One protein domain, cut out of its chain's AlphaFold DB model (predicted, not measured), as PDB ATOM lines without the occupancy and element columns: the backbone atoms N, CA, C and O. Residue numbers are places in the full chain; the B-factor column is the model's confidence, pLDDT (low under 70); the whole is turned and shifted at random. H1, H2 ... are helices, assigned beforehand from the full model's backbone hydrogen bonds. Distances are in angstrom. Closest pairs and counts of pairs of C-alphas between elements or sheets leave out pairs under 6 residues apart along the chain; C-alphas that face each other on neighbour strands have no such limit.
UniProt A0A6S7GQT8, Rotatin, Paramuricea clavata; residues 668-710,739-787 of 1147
ATOM      1  N   ALA A 668      -0.056 -23.302   2.644       79.56
ATOM      2  CA  ALA A 668      -0.645 -24.429   3.365       79.56
ATOM      3  C   ALA A 668      -1.133 -24.067   4.787       79.56
ATOM      4  O   ALA A 668      -0.543 -23.246   5.493       79.56
ATOM      5  N   ASP A 669      -2.170 -24.763   5.267       74.31
ATOM      6  CA  ASP A 669      -2.761 -24.538   6.600       74.31
ATOM      7  C   ASP A 669      -1.859 -24.969   7.780       74.31
ATOM      8  O   ASP A 669      -2.082 -24.582   8.934       74.31
ATOM      9  N   GLU A 670      -0.806 -25.753   7.531       80.25
ATOM     10  CA  GLU A 670       0.058 -26.304   8.578       80.25
ATOM     11  C   GLU A 670       0.981 -25.228   9.198       80.25
ATOM     12  O   GLU A 670       1.931 -24.732   8.593       80.25
ATOM     13  N   THR A 671       0.726 -24.849  10.455       82.94
ATOM     14  CA  THR A 671       1.497 -23.801  11.166       82.94
ATOM     15  C   THR A 671       2.936 -24.206  11.488       82.94
ATOM     16  O   THR A 671       3.844 -23.378  11.408       82.94
ATOM     17  N   THR A 672       3.171 -25.469  11.847       85.50
ATOM     18  CA  THR A 672       4.475 -25.972  12.315       85.50
ATOM     19  C   THR A 672       5.537 -25.894  11.222       85.50
ATOM     20  O   THR A 672       6.592 -25.288  11.424       85.50
ATOM     21  N   ILE A 673       5.242 -26.429  10.037       87.94
ATOM     22  CA  ILE A 673       6.132 -26.368   8.877       87.94
ATOM     23  C   ILE A 673       6.380 -24.918   8.427       87.94
ATOM     24  O   ILE A 673       7.541 -24.549   8.229       87.94
ATOM     25  N   ARG A 674       5.346 -24.057   8.402       89.50
ATOM     26  CA  ARG A 674       5.506 -22.618   8.114       89.50
ATOM     27  C   ARG A 674       6.483 -21.950   9.088       89.50
ATOM     28  O   ARG A 674       7.413 -21.273   8.650       89.50
ATOM     29  N   THR A 675       6.363 -22.203  10.397       89.81
ATOM     30  CA  THR A 675       7.317 -21.651  11.383       89.81
ATOM     31  C   THR A 675       8.752 -22.154  11.196       89.81
ATOM     32  O   THR A 675       9.687 -21.364  11.333       89.81
ATOM     33  N   ASN A 676       8.950 -23.421  10.814       90.75
ATOM     34  CA  ASN A 676      10.281 -23.974  10.550       90.75
ATOM     35  C   ASN A 676      10.947 -23.303   9.337       90.75
ATOM     36  O   ASN A 676      12.097 -22.869   9.436       90.75
ATOM     37  N   PHE A 677      10.230 -23.164   8.216       92.69
ATOM     38  CA  PHE A 677      10.747 -22.502   7.010       92.69
ATOM     39  C   PHE A 677      11.091 -21.028   7.263       92.69
ATOM     40  O   PHE A 677      12.181 -20.580   6.899       92.69
ATOM     41  N   LEU A 678      10.215 -20.288   7.954       92.81
ATOM     42  CA  LEU A 678      10.482 -18.900   8.351       92.81
ATOM     43  C   LEU A 678      11.720 -18.792   9.259       92.81
ATOM     44  O   LEU A 678      12.537 -17.887   9.095       92.81
ATOM     45  N   HIS A 679      11.904 -19.724  10.197       90.94
ATOM     46  CA  HIS A 679      13.059 -19.740  11.096       90.94
ATOM     47  C   HIS A 679      14.374 -20.012  10.342       90.94
ATOM     48  O   HIS A 679      15.357 -19.301  10.575       90.94
ATOM     49  N   LEU A 680      14.400 -20.965   9.398       92.06
ATOM     50  CA  LEU A 680      15.571 -21.216   8.546       92.06
ATOM     51  C   LEU A 680      15.900 -20.003   7.662       92.06
ATOM     52  O   LEU A 680      17.034 -19.519   7.690       92.06
ATOM     53  N   LEU A 681      14.906 -19.465   6.947       93.00
ATOM     54  CA  LEU A 681      15.071 -18.283   6.094       93.00
ATOM     55  C   LEU A 681      15.584 -17.077   6.902       93.00
ATOM     56  O   LEU A 681      16.515 -16.393   6.478       93.00
ATOM     57  N   SER A 682      15.056 -16.864   8.110       91.94
ATOM     58  CA  SER A 682      15.533 -15.833   9.040       91.94
ATOM     59  C   SER A 682      17.035 -15.951   9.333       91.94
ATOM     60  O   SER A 682      17.726 -14.928   9.322       91.94
ATOM     61  N   HIS A 683      17.549 -17.161   9.596       88.38
ATOM     62  CA  HIS A 683      18.978 -17.378   9.883       88.38
ATOM     63  C   HIS A 683      19.867 -17.099   8.669       88.38
ATOM     64  O   HIS A 683      20.904 -16.453   8.826       88.38
ATOM     65  N   LEU A 684      19.453 -17.526   7.472       89.25
ATOM     66  CA  LEU A 684      20.187 -17.266   6.227       89.25
ATOM     67  C   LEU A 684      20.280 -15.756   5.946       89.25
ATOM     68  O   LEU A 684      21.378 -15.217   5.791       89.25
ATOM     69  N   LEU A 685      19.146 -15.046   5.998       90.06
ATOM     70  CA  LEU A 685      19.091 -13.591   5.803       90.06
ATOM     71  C   LEU A 685      19.876 -12.823   6.883       90.06
ATOM     72  O   LEU A 685      20.499 -11.803   6.591       90.06
ATOM     73  N   LEU A 686      19.877 -13.296   8.138       87.69
ATOM     74  CA  LEU A 686      20.630 -12.667   9.231       87.69
ATOM     75  C   LEU A 686      22.147 -12.773   9.025       87.69
ATOM     76  O   LEU A 686      22.872 -11.809   9.287       87.69
ATOM     77  N   ARG A 687      22.632 -13.933   8.562       84.38
ATOM     78  CA  ARG A 687      24.054 -14.160   8.257       84.38
ATOM     79  C   ARG A 687      24.508 -13.273   7.103       84.38
ATOM     80  O   ARG A 687      25.505 -12.567   7.242       84.38
ATOM     81  N   GLU A 688      23.721 -13.200   6.032       85.06
ATOM     82  CA  GLU A 688      23.981 -12.292   4.909       85.06
ATOM     83  C   GLU A 688      23.956 -10.810   5.343       85.06
ATOM     84  O   GLU A 688      24.852 -10.031   5.008       85.06
ATOM     85  N   GLY A 689      23.013 -10.417   6.207       82.31
ATOM     86  CA  GLY A 689      22.983  -9.088   6.831       82.31
ATOM     87  C   GLY A 689      24.252  -8.757   7.637       82.31
ATOM     88  O   GLY A 689      24.776  -7.640   7.561       82.31
ATOM     89  N   LYS A 690      24.818  -9.729   8.366       81.81
ATOM     90  CA  LYS A 690      26.121  -9.566   9.040       81.81
ATOM     91  C   LYS A 690      27.270  -9.383   8.024       81.81
ATOM     92  O   LYS A 690      28.152  -8.557   8.261       81.81
ATOM     93  N   ARG A 691      27.250 -10.065   6.868       77.88
ATOM     94  CA  ARG A 691      28.258  -9.886   5.795       77.88
ATOM     95  C   ARG A 691      28.203  -8.491   5.171       77.88
ATOM     96  O   ARG A 691      29.220  -7.796   5.145       77.88
ATOM     97  N   THR A 692      27.021  -8.042   4.740       71.81
ATOM     98  CA  THR A 692      26.831  -6.733   4.071       71.81
ATOM     99  C   THR A 692      27.224  -5.530   4.944       71.81
ATOM    100  O   THR A 692      27.626  -4.483   4.420       71.81
ATOM    101  N   THR A 693      27.149  -5.671   6.274       66.94
ATOM    102  CA  THR A 693      27.566  -4.640   7.242       66.94
ATOM    103  C   THR A 693      29.062  -4.661   7.573       66.94
ATOM    104  O   THR A 693      29.609  -3.613   7.916       66.94
ATOM    105  N   SER A 694      29.759  -5.794   7.413       60.81
ATOM    106  CA  SER A 694      31.184  -5.917   7.769       60.81
ATOM    107  C   SER A 694      32.147  -5.178   6.824       60.81
ATOM    108  O   SER A 694      33.332  -5.062   7.146       60.81
ATOM    109  N   GLY A 695      31.692  -4.706   5.657       53.09
ATOM    110  CA  GLY A 695      32.457  -3.831   4.753       53.09
ATOM    111  C   GLY A 695      33.681  -4.451   4.061       53.09
ATOM    112  O   GLY A 695      34.304  -3.788   3.236       53.09
ATOM    113  N   LYS A 696      34.020  -5.710   4.358       46.34
ATOM    114  CA  LYS A 696      34.940  -6.528   3.560       46.34
ATOM    115  C   LYS A 696      34.146  -7.136   2.406       46.34
ATOM    116  O   LYS A 696      33.035  -7.608   2.635       46.34
ATOM    117  N   GLY A 697      34.702  -7.121   1.196       44.91
ATOM    118  CA  GLY A 697      34.050  -7.588  -0.036       44.91
ATOM    119  C   GLY A 697      33.890  -9.108  -0.132       44.91
ATOM    120  O   GLY A 697      34.366  -9.706  -1.087       44.91
ATOM    121  N   GLY A 698      33.252  -9.732   0.861       51.00
ATOM    122  CA  GLY A 698      32.749 -11.096   0.731       51.00
ATOM    123  C   GLY A 698      31.676 -11.161  -0.355       51.00
ATOM    124  O   GLY A 698      30.964 -10.179  -0.587       51.00
ATOM    125  N   ASN A 699      31.582 -12.310  -1.021       59.31
ATOM    126  CA  ASN A 699      30.581 -12.565  -2.050       59.31
ATOM    127  C   ASN A 699      29.181 -12.376  -1.434       59.31
ATOM    128  O   ASN A 699      28.874 -12.996  -0.424       59.31
ATOM    129  N   GLN A 700      28.358 -11.481  -1.987       73.62
ATOM    130  CA  GLN A 700      26.990 -11.221  -1.501       73.62
ATOM    131  C   GLN A 700      26.002 -12.041  -2.338       73.62
ATOM    132  O   GLN A 700      25.149 -11.494  -3.043       73.62
ATOM    133  N   LYS A 701      26.212 -13.365  -2.371       81.19
ATOM    134  CA  LYS A 701      25.569 -14.262  -3.340       81.19
ATOM    135  C   LYS A 701      24.059 -14.329  -3.122       81.19
ATOM    136  O   LYS A 701      23.311 -14.216  -4.089       81.19
ATOM    137  N   LEU A 702      23.608 -14.417  -1.868       84.19
ATOM    138  CA  LEU A 702      22.180 -14.393  -1.540       84.19
ATOM    139  C   LEU A 702      21.545 -13.039  -1.872       84.19
ATOM    140  O   LEU A 702      20.432 -13.001  -2.385       84.19
ATOM    141  N   THR A 703      22.256 -11.933  -1.637       84.25
ATOM    142  CA  THR A 703      21.750 -10.595  -1.988       84.25
ATOM    143  C   THR A 703      21.488 -10.477  -3.499       84.25
ATOM    144  O   THR A 703      20.401 -10.062  -3.894       84.25
ATOM    145  N   ARG A 704      22.416 -10.950  -4.351       83.56
ATOM    146  CA  ARG A 704      22.214 -11.002  -5.817       83.56
ATOM    147  C   ARG A 704      21.050 -11.914  -6.232       83.56
ATOM    148  O   ARG A 704      20.269 -11.542  -7.100       83.56
ATOM    149  N   LEU A 705      20.902 -13.080  -5.596       85.12
ATOM    150  CA  LEU A 705      19.809 -14.032  -5.875       85.12
ATOM    151  C   LEU A 705      18.411 -13.505  -5.508       85.12
ATOM    152  O   LEU A 705      17.415 -14.004  -6.037       85.12
ATOM    153  N   LEU A 706      18.331 -12.534  -4.595       85.06
ATOM    154  CA  LEU A 706      17.088 -11.854  -4.223       85.06
ATOM    155  C   LEU A 706      16.755 -10.702  -5.177       85.06
ATOM    156  O   LEU A 706      15.591 -10.541  -5.540       85.06
ATOM    157  N   ASP A 707      17.759  -9.921  -5.576       81.62
ATOM    158  CA  ASP A 707      17.542  -8.684  -6.332       81.62
ATOM    159  C   ASP A 707      17.543  -8.862  -7.857       81.62
ATOM    160  O   ASP A 707      16.928  -8.048  -8.538       81.62
ATOM    161  N   THR A 708      18.131  -9.947  -8.385       66.88
ATOM    162  CA  THR A 708      18.352 -10.208  -9.829       66.88
ATOM    163  C   THR A 708      19.224  -9.136 -10.524       66.88
ATOM    164  O   THR A 708      19.219  -7.966 -10.162       66.88
ATOM    165  N   ASP A 709      20.094  -9.539 -11.457       48.59
ATOM    166  CA  ASP A 709      21.379  -8.833 -11.694       48.59
ATOM    167  C   ASP A 709      21.299  -7.439 -12.378       48.59
ATOM    168  O   ASP A 709      22.314  -6.750 -12.481       48.59
ATOM    169  N   ASP A 710      20.117  -6.972 -12.799       40.59
ATOM    170  CA  ASP A 710      19.956  -5.768 -13.639       40.59
ATOM    171  C   ASP A 710      20.009  -4.412 -12.899       40.59
ATOM    172  O   ASP A 710      20.162  -3.364 -13.533       40.59
ATOM    173  N   LYS A 739       9.367  -9.223 -10.411       53.78
ATOM    174  CA  LYS A 739      10.378  -8.297  -9.848       53.78
ATOM    175  C   LYS A 739      11.483  -8.993  -9.015       53.78
ATOM    176  O   LYS A 739      11.988  -8.429  -8.045       53.78
ATOM    177  N   GLY A 740      11.851 -10.226  -9.366       69.00
ATOM    178  CA  GLY A 740      12.870 -11.027  -8.673       69.00
ATOM    179  C   GLY A 740      12.415 -11.674  -7.352       69.00
ATOM    180  O   GLY A 740      11.401 -11.314  -6.753       69.00
ATOM    181  N   ASN A 741      13.194 -12.647  -6.861       82.88
ATOM    182  CA  ASN A 741      12.843 -13.470  -5.688       82.88
ATOM    183  C   ASN A 741      12.594 -12.655  -4.400       82.88
ATOM    184  O   ASN A 741      11.820 -13.074  -3.535       82.88
ATOM    185  N   GLY A 742      13.263 -11.508  -4.241       86.31
ATOM    186  CA  GLY A 742      13.088 -10.610  -3.099       86.31
ATOM    187  C   GLY A 742      11.705  -9.958  -3.052       86.31
ATOM    188  O   GLY A 742      11.138  -9.830  -1.963       86.31
ATOM    189  N   ALA A 743      11.134  -9.616  -4.211       87.12
ATOM    190  CA  ALA A 743       9.782  -9.073  -4.325       87.12
ATOM    191  C   ALA A 743       8.724 -10.108  -3.912       87.12
ATOM    192  O   ALA A 743       7.910  -9.832  -3.029       87.12
ATOM    193  N   ASP A 744       8.798 -11.323  -4.463       86.81
ATOM    194  CA  ASP A 744       7.869 -12.424  -4.165       86.81
ATOM    195  C   ASP A 744       7.835 -12.767  -2.669       86.81
ATOM    196  O   ASP A 744       6.769 -12.844  -2.051       86.81
ATOM    197  N   LEU A 745       9.018 -12.941  -2.062       90.50
ATOM    198  CA  LEU A 745       9.136 -13.205  -0.628       90.50
ATOM    199  C   LEU A 745       8.571 -12.041   0.193       90.50
ATOM    200  O   LEU A 745       7.889 -12.273   1.192       90.50
ATOM    201  N   CYS A 746       8.814 -10.796  -0.225       91.62
ATOM    202  CA  CYS A 746       8.270  -9.626   0.452       91.62
ATOM    203  C   CYS A 746       6.737  -9.578   0.385       91.62
ATOM    204  O   CYS A 746       6.109  -9.332   1.414       91.62
ATOM    205  N   HIS A 747       6.137  -9.877  -0.770       88.75
ATOM    206  CA  HIS A 747       4.684  -9.893  -0.951       88.75
ATOM    207  C   HIS A 747       4.005 -10.909  -0.016       88.75
ATOM    208  O   HIS A 747       3.075 -10.561   0.717       88.75
ATOM    209  N   ILE A 748       4.524 -12.142   0.038       88.88
ATOM    210  CA  ILE A 748       4.008 -13.209   0.912       88.88
ATOM    211  C   ILE A 748       4.149 -12.821   2.392       88.88
ATOM    212  O   ILE A 748       3.172 -12.843   3.143       88.88
ATOM    213  N   LEU A 749       5.348 -12.406   2.813       90.38
ATOM    214  CA  LEU A 749       5.616 -12.023   4.205       90.38
ATOM    215  C   LEU A 749       4.804 -10.800   4.644       90.38
ATOM    216  O   LEU A 749       4.399 -10.721   5.805       90.38
ATOM    217  N   TYR A 750       4.552  -9.855   3.737       88.25
ATOM    218  CA  TYR A 750       3.733  -8.684   4.024       88.25
ATOM    219  C   TYR A 750       2.257  -9.056   4.214       88.25
ATOM    220  O   TYR A 750       1.665  -8.649   5.215       88.25
ATOM    221  N   GLY A 751       1.696  -9.905   3.344       85.62
ATOM    222  CA  GLY A 751       0.343 -10.444   3.523       85.62
ATOM    223  C   GLY A 751       0.179 -11.187   4.855       85.62
ATOM    224  O   GLY A 751      -0.801 -10.984   5.573       85.62
ATOM    225  N   MET A 752       1.185 -11.971   5.256       85.56
ATOM    226  CA  MET A 752       1.202 -12.638   6.566       85.56
ATOM    227  C   MET A 752       1.322 -11.651   7.743       85.56
ATOM    228  O   MET A 752       0.703 -11.875   8.782       85.56
ATOM    229  N   TYR A 753       2.084 -10.560   7.599       85.12
ATOM    230  CA  TYR A 753       2.261  -9.531   8.636       85.12
ATOM    231  C   TYR A 753       0.981  -8.723   8.917       85.12
ATOM    232  O   TYR A 753       0.702  -8.405  10.083       85.12
ATOM    233  N   ASP A 754       0.226  -8.406   7.858       79.56
ATOM    234  CA  ASP A 754      -1.049  -7.673   7.917       79.56
ATOM    235  C   ASP A 754      -2.206  -8.577   8.401       79.56
ATOM    236  O   ASP A 754      -3.181  -8.086   8.967       79.56
ATOM    237  N   SER A 755      -2.087  -9.905   8.251       77.00
ATOM    238  CA  SER A 755      -3.088 -10.864   8.742       77.00
ATOM    239  C   SER A 755      -3.116 -10.953  10.279       77.00
ATOM    240  O   SER A 755      -2.145 -11.361  10.922       77.00
ATOM    241  N   ASP A 756      -4.245 -10.599  10.901       58.16
ATOM    242  CA  ASP A 756      -4.356 -10.530  12.367       58.16
ATOM    243  C   ASP A 756      -4.781 -11.877  12.997       58.16
ATOM    244  O   ASP A 756      -5.865 -12.047  13.554       58.16
ATOM    245  N   LYS A 757      -3.902 -12.884  12.888       61.72
ATOM    246  CA  LYS A 757      -4.115 -14.227  13.463       61.72
ATOM    247  C   LYS A 757      -3.824 -14.241  14.976       61.72
ATOM    248  O   LYS A 757      -2.674 -14.376  15.388       61.72
ATOM    249  N   GLN A 758      -4.863 -14.173  15.816       57.00
ATOM    250  CA  GLN A 758      -4.729 -14.115  17.290       57.00
ATOM    251  C   GLN A 758      -4.549 -15.474  18.013       57.00
ATOM    252  O   GLN A 758      -4.607 -15.543  19.241       57.00
ATOM    253  N   THR A 759      -4.317 -16.579  17.298       63.47
ATOM    254  CA  THR A 759      -4.069 -17.889  17.935       63.47
ATOM    255  C   THR A 759      -2.653 -17.973  18.522       63.47
ATOM    256  O   THR A 759      -1.728 -17.336  18.022       63.47
ATOM    257  N   LYS A 760      -2.426 -18.812  19.549       60.81
ATOM    258  CA  LYS A 760      -1.073 -19.017  20.123       60.81
ATOM    259  C   LYS A 760      -0.032 -19.426  19.067       60.81
ATOM    260  O   LYS A 760       1.093 -18.944  19.117       60.81
ATOM    261  N   GLY A 761      -0.420 -20.266  18.102       60.94
ATOM    262  CA  GLY A 761       0.429 -20.627  16.960       60.94
ATOM    263  C   GLY A 761       0.704 -19.439  16.032       60.94
ATOM    264  O   GLY A 761       1.857 -19.197  15.685       60.94
ATOM    265  N   GLY A 762      -0.325 -18.642  15.720       70.00
ATOM    266  CA  GLY A 762      -0.192 -17.411  14.936       70.00
ATOM    267  C   GLY A 762       0.723 -16.364  15.582       70.00
ATOM    268  O   GLY A 762       1.430 -15.657  14.873       70.00
ATOM    269  N   ILE A 763       0.793 -16.302  16.917       72.94
ATOM    270  CA  ILE A 763       1.702 -15.392  17.635       72.94
ATOM    271  C   ILE A 763       3.175 -15.785  17.433       72.94
ATOM    272  O   ILE A 763       3.992 -14.909  17.150       72.94
ATOM    273  N   GLU A 764       3.537 -17.068  17.558       76.25
ATOM    274  CA  GLU A 764       4.916 -17.514  17.280       76.25
ATOM    275  C   GLU A 764       5.265 -17.371  15.792       76.25
ATOM    276  O   GLU A 764       6.344 -16.884  15.454       76.25
ATOM    277  N   GLU A 765       4.328 -17.701  14.901       81.75
ATOM    278  CA  GLU A 765       4.464 -17.490  13.458       81.75
ATOM    279  C   GLU A 765       4.743 -16.010  13.130       81.75
ATOM    280  O   GLU A 765       5.733 -15.698  12.464       81.75
ATOM    281  N   ARG A 766       3.955 -15.078  13.692       83.50
ATOM    282  CA  ARG A 766       4.110 -13.625  13.496       83.50
ATOM    283  C   ARG A 766       5.477 -13.114  13.956       83.50
ATOM    284  O   ARG A 766       6.036 -12.234  13.301       83.50
ATOM    285  N   LYS A 767       6.061 -13.666  15.032       86.31
ATOM    286  CA  LYS A 767       7.433 -13.314  15.454       86.31
ATOM    287  C   LYS A 767       8.456 -13.660  14.375       86.31
ATOM    288  O   LYS A 767       9.326 -12.836  14.089       86.31
ATOM    289  N   PHE A 768       8.354 -14.847  13.773       87.94
ATOM    290  CA  PHE A 768       9.258 -15.244  12.695       87.94
ATOM    291  C   PHE A 768       9.002 -14.446  11.411       87.94
ATOM    292  O   PHE A 768       9.974 -13.986  10.822       87.94
ATOM    293  N   VAL A 769       7.748 -14.168  11.032       90.44
ATOM    294  CA  VAL A 769       7.429 -13.276   9.894       90.44
ATOM    295  C   VAL A 769       8.089 -11.902  10.065       90.44
ATOM    296  O   VAL A 769       8.780 -11.439   9.160       90.44
ATOM    297  N   VAL A 770       7.961 -11.276  11.243       89.19
ATOM    298  CA  VAL A 770       8.616  -9.989  11.550       89.19
ATOM    299  C   VAL A 770      10.139 -10.091  11.459       89.19
ATOM    300  O   VAL A 770      10.782  -9.193  10.916       89.19
ATOM    301  N   LEU A 771      10.728 -11.176  11.966       90.31
ATOM    302  CA  LEU A 771      12.175 -11.382  11.950       90.31
ATOM    303  C   LEU A 771      12.719 -11.592  10.525       90.31
ATOM    304  O   LEU A 771      13.729 -10.984  10.168       90.31
ATOM    305  N   VAL A 772      12.031 -12.394   9.706       92.38
ATOM    306  CA  VAL A 772      12.354 -12.606   8.288       92.38
ATOM    307  C   VAL A 772      12.216 -11.297   7.519       92.38
ATOM    308  O   VAL A 772      13.179 -10.885   6.878       92.38
ATOM    309  N   LEU A 773      11.076 -10.605   7.629       92.81
ATOM    310  CA  LEU A 773      10.826  -9.339   6.932       92.81
ATOM    311  C   LEU A 773      11.872  -8.278   7.308       92.81
ATOM    312  O   LEU A 773      12.413  -7.609   6.430       92.81
ATOM    313  N   ARG A 774      12.239  -8.178   8.594       91.62
ATOM    314  CA  ARG A 774      13.309  -7.285   9.068       91.62
ATOM    315  C   ARG A 774      14.654  -7.597   8.417       91.62
ATOM    316  O   ARG A 774      15.373  -6.666   8.053       91.62
ATOM    317  N   ASN A 775      15.016  -8.872   8.289       92.25
ATOM    318  CA  ASN A 775      16.302  -9.266   7.716       92.25
ATOM    319  C   ASN A 775      16.297  -9.136   6.177       92.25
ATOM    320  O   ASN A 775      17.266  -8.626   5.618       92.25
ATOM    321  N   LEU A 776      15.191  -9.490   5.508       92.19
ATOM    322  CA  LEU A 776      14.988  -9.340   4.061       92.19
ATOM    323  C   LEU A 776      15.088  -7.869   3.638       92.19
ATOM    324  O   LEU A 776      15.911  -7.528   2.790       92.19
ATOM    325  N   LEU A 777      14.337  -6.988   4.313       91.75
ATOM    326  CA  LEU A 777      14.396  -5.537   4.115       91.75
ATOM    327  C   LEU A 777      15.747  -4.926   4.502       91.75
ATOM    328  O   LEU A 777      15.975  -3.762   4.210       91.75
ATOM    329  N   CYS A 778      16.659  -5.641   5.165       89.31
ATOM    330  CA  CYS A 778      18.016  -5.129   5.364       89.31
ATOM    331  C   CYS A 778      18.824  -5.240   4.061       89.31
ATOM    332  O   CYS A 778      19.454  -4.264   3.631       89.31
ATOM    333  N   ILE A 779      18.765  -6.412   3.417       89.12
ATOM    334  CA  ILE A 779      19.670  -6.793   2.326       89.12
ATOM    335  C   ILE A 779      19.116  -6.500   0.927       89.12
ATOM    336  O   ILE A 779      19.818  -5.855   0.157       89.12
ATOM    337  N   SER A 780      17.874  -6.888   0.624       89.88
ATOM    338  CA  SER A 780      17.311  -6.825  -0.734       89.88
ATOM    339  C   SER A 780      16.818  -5.417  -1.082       89.88
ATOM    340  O   SER A 780      16.261  -4.711  -0.235       89.88
ATOM    341  N   TYR A 781      17.045  -5.002  -2.324       88.19
ATOM    342  CA  TYR A 781      16.488  -3.806  -2.943       88.19
ATOM    343  C   TYR A 781      15.073  -4.045  -3.494       88.19
ATOM    344  O   TYR A 781      14.172  -3.277  -3.155       88.19
ATOM    345  N   THR A 782      14.833  -5.140  -4.226       88.31
ATOM    346  CA  THR A 782      13.514  -5.437  -4.833       88.31
ATOM    347  C   THR A 782      12.423  -5.632  -3.776       88.31
ATOM    348  O   THR A 782      11.292  -5.161  -3.933       88.31
ATOM    349  N   ALA A 783      12.774  -6.215  -2.623       90.81
ATOM    350  CA  ALA A 783      11.896  -6.286  -1.457       90.81
ATOM    351  C   ALA A 783      11.531  -4.895  -0.895       90.81
ATOM    352  O   ALA A 783      10.401  -4.681  -0.459       90.81
ATOM    353  N   LYS A 784      12.464  -3.928  -0.901       91.31
ATOM    354  CA  LYS A 784      12.202  -2.557  -0.417       91.31
ATOM    355  C   LYS A 784      11.273  -1.807  -1.358       91.31
ATOM    356  O   LYS A 784      10.374  -1.120  -0.877       91.31
ATOM    357  N   GLU A 785      11.475  -1.936  -2.667       88.94
ATOM    358  CA  GLU A 785      10.581  -1.348  -3.670       88.94
ATOM    359  C   GLU A 785       9.169  -1.914  -3.521       88.94
ATOM    360  O   GLU A 785       8.236  -1.151  -3.272       88.94
ATOM    361  N   THR A 786       9.038  -3.243  -3.515       89.50
ATOM    362  CA  THR A 786       7.755  -3.952  -3.373       89.50
ATOM    363  C   THR A 786       7.022  -3.573  -2.083       89.50
ATOM    364  O   THR A 786       5.841  -3.238  -2.120       89.50
ATOM    365  N   ALA A 787       7.713  -3.526  -0.935       90.75
ATOM    366  CA  ALA A 787       7.118  -3.057   0.320       90.75
ATOM    367  C   ALA A 787       6.645  -1.593   0.239       90.75
ATOM    368  O   ALA A 787       5.605  -1.232   0.795       90.75
TER     369      ALA A 787
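Overview. This is residues 668 to 710 and 739 to 787 of the 1147 residues of the protein "Rotatin" of Paramuricea clavata (UniProt A0A6S7GQT8). Three longer helices make an elongated body: H4 packs side by side with H1, and H3 and H4 form a helical hairpin, with H1 and H3 both packed on H4 but apart from each other. The two short helices pack on the first part of H3, H5 alongside it and H2 set steeply across its beginning. The printed part has 92 residues with five named helices, in the order H1, H2, H3, H4, H5, and no named strand; the class is all helix. It is compact, with a radius of gyration of the C-alphas of 13.7 A, and spans 43 by 24 by 17 A.

Along the chain. The longest helix is H1, residues 671 to 693, 32.6 A from C-alpha 671 at (1.497, -23.801, 11.166) to C-alpha 693 at (27.566, -4.640, 7.242). H4, residues 760 to 779, is 29.9 A long. H3, residues 740 to 754, is 21.9 A long. H2 has residues 701 to 707 and measures 10.2 A. H5, residues 782 to 787, measures 8.6 A and ends with C-alpha 787 at (7.118, -3.057, 0.320).

Arrangement. H1 touches H4 at a shallow tilt of 25 degrees, the same way, with the closest C-alphas those of Ser 682 and Val 772, 4.6 A apart. H4 also touches H3, closest at the C-alphas of Leu 749 and Val 769, 6.1 A. This helical hairpin runs opposite ways at a steep tilt of 36 degrees, only just past shallow. H3 touches H5 at a shallow tilt of 25 degrees, the same way, closest at the C-alphas of Ala 743 and Ala 783, 4.5 A. With residues 740 to 743 alone, H3 touches H2, closest at the C-alphas of Leu 706 and Gly 742, 4.3 A; the two are about perpendicular, only just, at 72 degrees. H2 and H5 only just touch, with 3 pairs of C-alphas within 8 A, closest at Asp 707 and Thr 782, 5.4 A. H4, with residues 776 to 777 alone, and H5 touch only at the corner, and only just, with 3 such pairs; the closest C-alphas are those of Leu 777 and Lys 784, 5.9 A apart. H1 and H2 are close but not clearly touching, with the C-alphas of Glu 688 and Leu 702 closest at 7.0 A. H1 is apart from H3 and from H5. In H1, H2, H3, H4 and H5 every O i to N i+4 pair is within hydrogen-bond range.

Size, cuts and confidence. The two C-alphas farthest apart are those of Gly 697 and Thr 759, 43.4 A. Residues 711 to 738 are not printed, and C-alphas 710 and 739 are 10.6 A apart across the cut, which lies in the link from H2 to H3. The links from H3 to H4 and from H4 to H5 are tight, and the link from H1 to H2 is short. The mean pLDDT of the printed part is 80.5; it is under 70 at residues 693 to 699, 708 to 710, 739 to 740 and 756 to 761.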